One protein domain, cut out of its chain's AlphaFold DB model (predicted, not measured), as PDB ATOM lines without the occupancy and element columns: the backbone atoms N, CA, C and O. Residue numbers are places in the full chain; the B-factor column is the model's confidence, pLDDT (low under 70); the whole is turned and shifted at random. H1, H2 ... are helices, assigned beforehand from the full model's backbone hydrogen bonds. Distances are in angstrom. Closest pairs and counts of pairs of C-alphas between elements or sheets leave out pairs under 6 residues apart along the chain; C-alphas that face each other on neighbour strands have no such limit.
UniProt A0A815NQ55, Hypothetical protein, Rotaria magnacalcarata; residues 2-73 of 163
ATOM      1  N   THR A   2      27.348 -77.059  26.399       59.00
ATOM      2  CA  THR A   2      26.626 -76.115  27.285       59.00
ATOM      3  C   THR A   2      26.393 -74.729  26.672       59.00
ATOM      4  O   THR A   2      25.288 -74.213  26.762       59.00
ATOM      5  N   TYR A   3      27.378 -74.155  25.973       67.38
ATOM      6  CA  TYR A   3      27.213 -72.872  25.267       67.38
ATOM      7  C   TYR A   3      26.163 -72.929  24.140       67.38
ATOM      8  O   TYR A   3      25.361 -72.019  23.986       67.38
ATOM      9  N   ILE A   4      26.116 -74.032  23.389       65.06
ATOM     10  CA  ILE A   4      25.128 -74.237  22.318       65.06
ATOM     11  C   ILE A   4      23.740 -74.458  22.917       65.06
ATOM     12  O   ILE A   4      22.775 -73.885  22.434       65.06
ATOM     13  N   ALA A   5      23.643 -75.221  24.009       65.81
ATOM     14  CA  ALA A   5      22.396 -75.389  24.748       65.81
ATOM     15  C   ALA A   5      21.866 -74.042  25.286       65.81
ATOM     16  O   ALA A   5      20.666 -73.788  25.222       65.81
ATOM     17  N   LEU A   6      22.752 -73.147  25.734       68.06
ATOM     18  CA  LEU A   6      22.406 -71.775  26.129       68.06
ATOM     19  C   LEU A   6      21.940 -70.909  24.943       68.06
ATOM     20  O   LEU A   6      21.013 -70.122  25.080       68.06
ATOM     21  N   LEU A   7      22.531 -71.061  23.757       70.19
ATOM     22  CA  LEU A   7      22.099 -70.330  22.557       70.19
ATOM     23  C   LEU A   7      20.763 -70.837  21.996       70.19
ATOM     24  O   LEU A   7      19.932 -70.044  21.556       70.19
ATOM     25  N   VAL A   8      20.537 -72.151  22.056       72.06
ATOM     26  CA  VAL A   8      19.273 -72.790  21.660       72.06
ATOM     27  C   VAL A   8      18.142 -72.390  22.608       72.06
ATOM     28  O   VAL A   8      17.056 -72.059  22.148       72.06
ATOM     29  N   THR A   9      18.399 -72.346  23.919       77.06
ATOM     30  CA  THR A   9      17.406 -71.877  24.907       77.06
ATOM     31  C   THR A   9      17.067 -70.393  24.759       77.06
ATOM     32  O   THR A   9      15.956 -69.993  25.091       77.06
ATOM     33  N   ASN A  10      17.968 -69.596  24.178       83.75
ATOM     34  CA  ASN A  10      17.738 -68.186  23.856       83.75
ATOM     35  C   ASN A  10      17.142 -67.947  22.450       83.75
ATOM     36  O   ASN A  10      17.075 -66.798  22.016       83.75
ATOM     37  N   ASN A  11      16.711 -68.992  21.723       76.69
ATOM     38  CA  ASN A  11      16.125 -68.910  20.372       76.69
ATOM     39  C   ASN A  11      16.980 -68.161  19.327       76.69
ATOM     40  O   ASN A  11      16.462 -67.702  18.310       76.69
ATOM     41  N   GLN A  12      18.294 -68.065  19.536       82.75
ATOM     42  CA  GLN A  12      19.222 -67.472  18.572       82.75
ATOM     43  C   GLN A  12      20.416 -68.395  18.301       82.75
ATOM     44  O   GLN A  12      21.563 -68.021  18.560       82.75
ATOM     45  N   PRO A  13      20.186 -69.621  17.794       73.25
ATOM     46  CA  PRO A  13      21.288 -70.449  17.344       73.25
ATOM     47  C   PRO A  13      21.913 -69.816  16.085       73.25
ATOM     48  O   PRO A  13      21.205 -69.586  15.100       73.25
ATOM     49  N   PRO A  14      23.231 -69.547  16.066       75.38
ATOM     50  CA  PRO A  14      23.915 -69.203  14.829       75.38
ATOM     51  C   PRO A  14      23.712 -70.325  13.797       75.38
ATOM     52  O   PRO A  14      23.686 -71.497  14.185       75.38
ATOM     53  N   PRO A  15      23.648 -70.040  12.486       73.75
ATOM     54  CA  PRO A  15      23.446 -71.072  11.460       73.75
ATOM     55  C   PRO A  15      24.479 -72.209  11.544       73.75
ATOM     56  O   PRO A  15      24.178 -73.364  11.251       73.75
ATOM     57  N   GLU A  16      25.673 -71.917  12.062       72.44
ATOM     58  CA  GLU A  16      26.738 -72.904  12.235       72.44
ATOM     59  C   GLU A  16      26.479 -73.932  13.336       72.44
ATOM     60  O   GLU A  16      27.041 -75.027  13.287       72.44
ATOM     61  N   THR A  17      25.569 -73.653  14.277       70.12
ATOM     62  CA  THR A  17      25.155 -74.656  15.270       70.12
ATOM     63  C   THR A  17      24.374 -75.828  14.672       70.12
ATOM     64  O   THR A  17      24.336 -76.894  15.283       70.12
ATOM     65  N   LEU A  18      23.837 -75.690  13.454       73.06
ATOM     66  CA  LEU A  18      23.176 -76.785  12.730       73.06
ATOM     67  C   LEU A  18      24.168 -77.818  12.175       73.06
ATOM     68  O   LEU A  18      23.785 -78.942  11.849       73.06
ATOM     69  N   ARG A  19      25.460 -77.481  12.097       77.00
ATOM     70  CA  ARG A  19      26.513 -78.393  11.633       77.00
ATOM     71  C   ARG A  19      26.982 -79.289  12.777       77.00
ATOM     72  O   ARG A  19      28.106 -79.176  13.258       77.00
ATOM     73  N   ILE A  20      26.112 -80.199  13.212       72.94
ATOM     74  CA  ILE A  20      26.311 -81.066  14.391       72.94
ATOM     75  C   ILE A  20      27.646 -81.834  14.336       72.94
ATOM     76  O   ILE A  20      28.294 -82.034  15.361       72.94
ATOM     77  N   TRP A  21      28.113 -82.202  13.138       76.38
ATOM     78  CA  TRP A  21      29.396 -82.884  12.928       76.38
ATOM     79  C   TRP A  21      30.621 -82.069  13.378       76.38
ATOM     80  O   TRP A  21      31.627 -82.653  13.791       76.38
ATOM     81  N   LEU A  22      30.539 -80.732  13.364       71.00
ATOM     82  CA  LEU A  22      31.596 -79.857  13.883       71.00
ATOM     83  C   LEU A  22      31.756 -79.983  15.402       71.00
ATOM     84  O   LEU A  22      32.836 -79.721  15.924       71.00
ATOM     85  N   TYR A  23      30.717 -80.444  16.097       72.06
ATOM     86  CA  TYR A  23      30.708 -80.641  17.548       72.06
ATOM     87  C   TYR A  23      30.881 -82.105  17.956       72.06
ATOM     88  O   TYR A  23      30.605 -82.467  19.101       72.06
ATOM     89  N   SER A  24      31.345 -82.954  17.037       83.12
ATOM     90  CA  SER A  24      31.731 -84.322  17.369       83.12
ATOM     91  C   SER A  24      32.898 -84.342  18.365       83.12
ATOM     92  O   SER A  24      33.739 -83.433  18.413       83.12
ATOM     93  N   SER A  25      32.958 -85.403  19.170       85.06
ATOM     94  CA  SER A  25      34.059 -85.620  20.110       85.06
ATOM     95  C   SER A  25      35.409 -85.680  19.395       85.06
ATOM     96  O   SER A  25      36.386 -85.153  19.921       85.06
ATOM     97  N   GLN A  26      35.454 -86.224  18.173       85.94
ATOM     98  CA  GLN A  26      36.675 -86.321  17.373       85.94
ATOM     99  C   GLN A  26      37.236 -84.946  16.984       85.94
ATOM    100  O   GLN A  26      38.435 -84.708  17.130       85.94
ATOM    101  N   THR A  27      36.395 -84.012  16.523       83.75
ATOM    102  CA  THR A  27      36.851 -82.655  16.170       83.75
ATOM    103  C   THR A  27      37.375 -81.918  17.402       83.75
ATOM    104  O   THR A  27      38.416 -81.258  17.341       83.75
ATOM    105  N   CYS A  28      36.700 -82.086  18.543       84.06
ATOM    106  CA  CYS A  28      37.132 -81.502  19.809       84.06
ATOM    107  C   CYS A  28      38.486 -82.078  20.250       84.06
ATOM    108  O   CYS A  28      39.408 -81.320  20.542       84.06
ATOM    109  N   GLU A  29      38.641 -83.404  20.246       87.12
ATOM    110  CA  GLU A  29      39.898 -84.082  20.584       87.12
ATOM    111  C   GLU A  29      41.050 -83.627  19.676       87.12
ATOM    112  O   GLU A  29      42.139 -83.308  20.156       87.12
ATOM    113  N   SER A  30      40.798 -83.529  18.367       88.69
ATOM    114  CA  SER A  30      41.775 -83.037  17.394       88.69
ATOM    115  C   SER A  30      42.265 -81.629  17.753       88.69
ATOM    116  O   SER A  30      43.473 -81.387  17.797       88.69
ATOM    117  N   MET A  31      41.344 -80.726  18.109       87.88
ATOM    118  CA  MET A  31      41.672 -79.373  18.567       87.88
ATOM    119  C   MET A  31      42.534 -79.389  19.839       87.88
ATOM    120  O   MET A  31      43.557 -78.705  19.901       87.88
ATOM    121  N   PHE A  32      42.182 -80.206  20.839       88.31
ATOM    122  CA  PHE A  32      42.979 -80.356  22.065       88.31
ATOM    123  C   PHE A  32      44.386 -80.892  21.780       88.31
ATOM    124  O   PHE A  32      45.365 -80.405  22.354       88.31
ATOM    125  N   ARG A  33      44.510 -81.861  20.869       87.75
ATOM    126  CA  ARG A  33      45.798 -82.437  20.473       87.75
ATOM    127  C   ARG A  33      46.695 -81.401  19.799       87.75
ATOM    128  O   ARG A  33      47.872 -81.317  20.141       87.75
ATOM    129  N   ILE A  34      46.137 -80.590  18.900       89.19
ATOM    130  CA  ILE A  34      46.864 -79.495  18.242       89.19
ATOM    131  C   ILE A  34      47.272 -78.433  19.270       89.19
ATOM    132  O   ILE A  34      48.436 -78.043  19.329       89.19
ATOM    133  N   ALA A  35      46.354 -78.008  20.141       88.94
ATOM    134  CA  ALA A  35      46.668 -77.042  21.191       88.94
ATOM    135  C   ALA A  35      47.808 -77.541  22.096       88.94
ATOM    136  O   ALA A  35      48.701 -76.772  22.456       88.94
ATOM    137  N   ARG A  36      47.844 -78.838  22.419       85.94
ATOM    138  CA  ARG A  36      48.931 -79.459  23.187       85.94
ATOM    139  C   ARG A  36      50.258 -79.480  22.429       85.94
ATOM    140  O   ARG A  36      51.290 -79.211  23.034       85.94
ATOM    141  N   SER A  37      50.250 -79.747  21.121       86.50
ATOM    142  CA  SER A  37      51.471 -79.741  20.301       86.50
ATOM    143  C   SER A  37      52.038 -78.339  20.059       86.50
ATOM    144  O   SER A  37      53.163 -78.212  19.595       86.50
ATOM    145  N   MET A  38      51.278 -77.284  20.370       85.50
ATOM    146  CA  MET A  38      51.752 -75.896  20.337       85.50
ATOM    147  C   MET A  38      52.568 -75.498  21.579       85.50
ATOM    148  O   MET A  38      52.982 -74.341  21.686       85.50
ATOM    149  N   SER A  39      52.789 -76.417  22.528       77.44
ATOM    150  CA  SER A  39      53.730 -76.206  23.633       77.44
ATOM    151  C   SER A  39      55.154 -75.995  23.091       77.44
ATOM    152  O   SER A  39      55.534 -76.555  22.064       77.44
ATOM    153  N   GLY A  40      55.936 -75.136  23.754       74.19
ATOM    154  CA  GLY A  40      57.290 -74.793  23.306       74.19
ATOM    155  C   GLY A  40      58.239 -76.004  23.269       74.19
ATOM    156  O   GLY A  40      57.979 -76.995  23.947       74.19
ATOM    157  N   PRO A  41      59.368 -75.917  22.543       63.09
ATOM    158  CA  PRO A  41      60.279 -77.042  22.277       63.09
ATOM    159  C   PRO A  41      60.861 -77.733  23.525       63.09
ATOM    160  O   PRO A  41      61.299 -78.873  23.434       63.09
ATOM    161  N   PHE A  42      60.818 -77.086  24.693       62.84
ATOM    162  CA  PHE A  42      61.269 -77.645  25.977       62.84
ATOM    163  C   PHE A  42      60.137 -77.833  26.994       62.84
ATOM    164  O   PHE A  42      60.377 -78.119  28.163       62.84
ATOM    165  N   SER A  43      58.890 -77.643  26.571       65.19
ATOM    166  CA  SER A  43      57.728 -77.750  27.437       65.19
ATOM    167  C   SER A  43      57.044 -79.093  27.224       65.19
ATOM    168  O   SER A  43      56.285 -79.286  26.278       65.19
ATOM    169  N   SER A  44      57.258 -80.010  28.166       66.44
ATOM    170  CA  SER A  44      56.433 -81.209  28.338       66.44
ATOM    171  C   SER A  44      55.116 -80.895  29.056       66.44
ATOM    172  O   SER A  44      54.453 -81.799  29.559       66.44
ATOM    173  N   VAL A  45      54.725 -79.615  29.142       67.56
ATOM    174  CA  VAL A  45      53.479 -79.213  29.787       67.56
ATOM    175  C   VAL A  45      52.330 -79.616  28.877       67.56
ATOM    176  O   VAL A  45      52.026 -79.019  27.841       67.56
ATOM    177  N   VAL A  46      51.745 -80.721  29.299       67.25
ATOM    178  CA  VAL A  46      50.663 -81.455  28.669       67.25
ATOM    179  C   VAL A  46      49.286 -80.945  29.085       67.25
ATOM    180  O   VAL A  46      48.314 -81.141  28.354       67.25
ATOM    181  N   ASN A  47      49.233 -80.280  30.239       79.62
ATOM    182  CA  ASN A  47      48.037 -79.735  30.861       79.62
ATOM    183  C   ASN A  47      48.058 -78.218  30.719       79.62
ATOM    184  O   ASN A  47      49.069 -77.589  31.008       79.62
ATOM    185  N   PHE A  48      46.949 -77.633  30.298       82.69
ATOM    186  CA  PHE A  48      46.793 -76.188  30.211       82.69
ATOM    187  C   PHE A  48      45.451 -75.794  30.819       82.69
ATOM    188  O   PHE A  48      44.470 -76.537  30.736       82.69
ATOM    189  N   SER A  49      45.420 -74.627  31.449       88.88
ATOM    190  CA  SER A  49      44.186 -73.997  31.911       88.88
ATOM    191  C   SER A  49      43.271 -73.654  30.730       88.88
ATOM    192  O   SER A  49      43.708 -73.567  29.578       88.88
ATOM    193  N   VAL A  50      41.989 -73.405  31.005       86.38
ATOM    194  CA  VAL A  50      41.033 -72.968  29.971       86.38
ATOM    195  C   VAL A  50      41.506 -71.673  29.301       86.38
ATOM    196  O   VAL A  50      41.440 -71.554  28.081       86.38
ATOM    197  N   THR A  51      42.063 -70.733  30.063       89.50
ATOM    198  CA  THR A  51      42.605 -69.475  29.529       89.50
ATOM    199  C   THR A  51      43.761 -69.716  28.559       89.50
ATOM    200  O   THR A  51      43.822 -69.124  27.482       89.50
ATOM    201  N   GLU A  52      44.671 -70.633  28.897       87.25
ATOM    202  CA  GLU A  52      45.768 -71.014  28.009       87.25
ATOM    203  C   GLU A  52      45.277 -71.748  26.760       87.25
ATOM    204  O   GLU A  52      45.828 -71.524  25.680       87.25
ATOM    205  N   PHE A  53      44.248 -72.592  26.883       89.25
ATOM    206  CA  PHE A  53      43.601 -73.220  25.733       89.25
ATOM    207  C   PHE A  53      43.040 -72.172  24.775       89.25
ATOM    208  O   PHE A  53      43.342 -72.224  23.586       89.25
ATOM    209  N   LEU A  54      42.283 -71.198  25.288       89.81
ATOM    210  CA  LEU A  54      41.684 -70.137  24.477       89.81
ATOM    211  C   LEU A  54      42.750 -69.317  23.745       89.81
ATOM    212  O   LEU A  54      42.646 -69.123  22.537       89.81
ATOM    213  N   ARG A  55      43.838 -68.941  24.430       90.25
ATOM    214  CA  ARG A  55      44.966 -68.234  23.798       90.25
ATOM    215  C   ARG A  55      45.624 -69.058  22.684       90.25
ATOM    216  O   ARG A  55      46.047 -68.527  21.659       90.25
ATOM    217  N   ARG A  56      45.750 -70.374  22.877       90.56
ATOM    218  CA  ARG A  56      46.293 -71.286  21.854       90.56
ATOM    219  C   ARG A  56      45.324 -71.454  20.681       90.56
ATOM    220  O   ARG A  56      45.783 -71.494  19.545       90.56
ATOM    221  N   ALA A  57      44.021 -71.516  20.944       90.12
ATOM    222  CA  ALA A  57      42.982 -71.602  19.921       90.12
ATOM    223  C   ALA A  57      42.940 -70.338  19.049       90.12
ATOM    224  O   ALA A  57      42.881 -70.448  17.827       90.12
ATOM    225  N   GLU A  58      43.069 -69.154  19.649       92.88
ATOM    226  CA  GLU A  58      43.202 -67.888  18.921       92.88
ATOM    227  C   GLU A  58      44.428 -67.904  17.999       92.88
ATOM    228  O   GLU A  58      44.319 -67.672  16.795       92.88
ATOM    229  N   LYS A  59      45.594 -68.293  18.532       92.06
ATOM    230  CA  LYS A  59      46.814 -68.442  17.730       92.06
ATOM    231  C   LYS A  59      46.629 -69.443  16.584       92.06
ATOM    232  O   LYS A  59      47.133 -69.211  15.487       92.06
ATOM    233  N   LEU A  60      45.923 -70.549  16.817       92.12
ATOM    234  CA  LEU A  60      45.624 -71.528  15.776       92.12
ATOM    235  C   LEU A  60      44.696 -70.952  14.700       92.12
ATOM    236  O   LEU A  60      44.916 -71.224  13.524       92.12
ATOM    237  N   SER A  61      43.707 -70.142  15.084       92.81
ATOM    238  CA  SER A  61      42.821 -69.451  14.143       92.81
ATOM    239  C   SER A  61      43.619 -68.558  13.198       92.81
ATOM    240  O   SER A  61      43.468 -68.668  11.987       92.81
ATOM    241  N   VAL A  62      44.532 -67.742  13.735       93.62
ATOM    242  CA  VAL A  62      45.406 -66.876  12.925       93.62
ATOM    243  C   VAL A  62      46.282 -67.702  11.980       93.62
ATOM    244  O   VAL A  62      46.401 -67.375  10.803       93.62
ATOM    245  N   LEU A  63      46.864 -68.808  12.460       91.31
ATOM    246  CA  LEU A  63      47.660 -69.706  11.614       91.31
ATOM    247  C   LEU A  63      46.841 -70.312  10.468       91.31
ATOM    248  O   LEU A  63      47.366 -70.451   9.365       91.31
ATOM    249  N   GLN A  64      45.580 -70.674  10.717       90.31
ATOM    250  CA  GLN A  64      44.679 -71.174   9.679       90.31
ATOM    251  C   GLN A  64      44.350 -70.085   8.662       90.31
ATOM    252  O   GLN A  64      44.453 -70.354   7.474       90.31
ATOM    253  N   THR A  65      44.051 -68.860   9.101       92.62
ATOM    254  CA  THR A  65      43.815 -67.725   8.199       92.62
ATOM    255  C   THR A  65      45.010 -67.490   7.279       92.62
ATOM    256  O   THR A  65      44.849 -67.517   6.065       92.62
ATOM    257  N   ILE A  66      46.220 -67.382   7.841       91.31
ATOM    258  CA  ILE A  66      47.455 -67.195   7.060       91.31
ATOM    259  C   ILE A  66      47.650 -68.347   6.069       91.31
ATOM    260  O   ILE A  66      48.033 -68.134   4.921       91.31
ATOM    261  N   LYS A  67      47.399 -69.588   6.502       89.38
ATOM    262  CA  LYS A  67      47.541 -70.766   5.645       89.38
ATOM    263  C   LYS A  67      46.527 -70.758   4.496       89.38
ATOM    264  O   LYS A  67      46.910 -71.028   3.365       89.38
ATOM    265  N   SER A  68      45.262 -70.462   4.781       89.88
ATOM    266  CA  SER A  68      44.205 -70.389   3.774       89.88
ATOM    267  C   SER A  68      44.454 -69.258   2.777       89.88
ATOM    268  O   SER A  68      44.289 -69.467   1.578       89.88
ATOM    269  N   GLU A  69      44.920 -68.098   3.242       90.88
ATOM    270  CA  GLU A  69      45.319 -66.991   2.369       90.88
ATOM    271  C   GLU A  69      46.469 -67.400   1.445       90.88
ATOM    272  O   GLU A  69      46.347 -67.244   0.230       90.88
ATOM    273  N   ALA A  70      47.515 -68.028   1.991       89.25
ATOM    274  CA  ALA A  70      48.650 -68.533   1.218       89.25
ATOM    275  C   ALA A  70      48.265 -69.607   0.183       89.25
ATOM    276  O   ALA A  70      48.900 -69.715  -0.861       89.25
ATOM    277  N   GLU A  71      47.248 -70.430   0.457       87.38
ATOM    278  CA  GLU A  71      46.748 -71.436  -0.493       87.38
ATOM    279  C   GLU A  71      45.865 -70.820  -1.589       87.38
ATOM    280  O   GLU A  71      45.845 -71.321  -2.712       87.38
ATOM    281  N   SER A  72      45.144 -69.743  -1.274       89.88
ATOM    282  CA  SER A  72      44.241 -69.065  -2.212       89.88
ATOM    283  C   SER A  72      44.939 -68.059  -3.132       89.88
ATOM    284  O   SER A  72      44.483 -67.850  -4.255       89.88
ATOM    285  N   ASN A  73      46.033 -67.443  -2.672       89.50
ATOM    286  CA  ASN A  73      46.749 -66.398  -3.390       89.50
ATOM    287  C   ASN A  73      48.220 -66.804  -3.611       89.50
ATOM    288  O   ASN A  73      48.996 -66.801  -2.653       89.50
TER     289      ASN A  73
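What this domain is: This is residues 2 to 73 of the 163 residues of the protein "Hypothetical protein" of Rotaria magnacalcarata (UniProt A0A815NQ55). One long helix, H5, crosses a shorter helix, H4, at about a right angle, and residues 61 to 73, of which 61 to 72 belong to H5, stick out as a free arm. From the far end of H4 a thin chain of short helices, H3, H2 and H1, leads away from H5, while a loop of residues 38 to 49 swings out beyond the other end of H4. The printed part has 72 residues with five named helices, H1 to H5 in chain order, and no named strand; the class is all helix. It is loose, with a radius of gyration of the C-alphas of 15.2 A, and spans 46 by 37 by 20 A.

How they stand to each other: H5, residues 50 to 72, touches H4, residues 25 to 37, about perpendicular at 87 degrees. The closest C-alphas, those of Ala 35 and Arg 56, are 5.8 A apart. H4 touches H5 with residues 31 to 35 alone, and H5 touches H4 with residues 53 to 60 alone. H3, residues 20 to 23, meets H4 only through their link, and meets H2, residues 15 to 18, in the same way. H1, residues 2 to 9, is close to H2 but not clearly touching; their closest C-alphas, of Ile 4 and Thr 17, are 7.1 A apart. H1, H2 and H3 are each apart from H5. In H1, H4 and H5 every O i to N i+4 pair is within hydrogen-bond range; H2 and H3 are too short for such a pair.

Where its parts are: H5 measures 32.6 A from C-alpha 50 at (41.033, -72.968, 29.971) to C-alpha 72 at (44.241, -69.065, -2.212). H4 measures 18.4 A, H1 10.4 A, H2 5.9 A and H3 5.4 A. H1 begins with C-alpha 2 at (26.626, -76.115, 27.285).

The domain as a whole: The C-alphas farthest apart, of Asn 11 and Phe 42, are 46.3 A apart. The printed part has no cut. The link from H4 to H5 is long, with 12 residues; the other three are tight. Mean pLDDT of the printed part is 81.3; residues 2 to 6 and 41 to 46 are under 70.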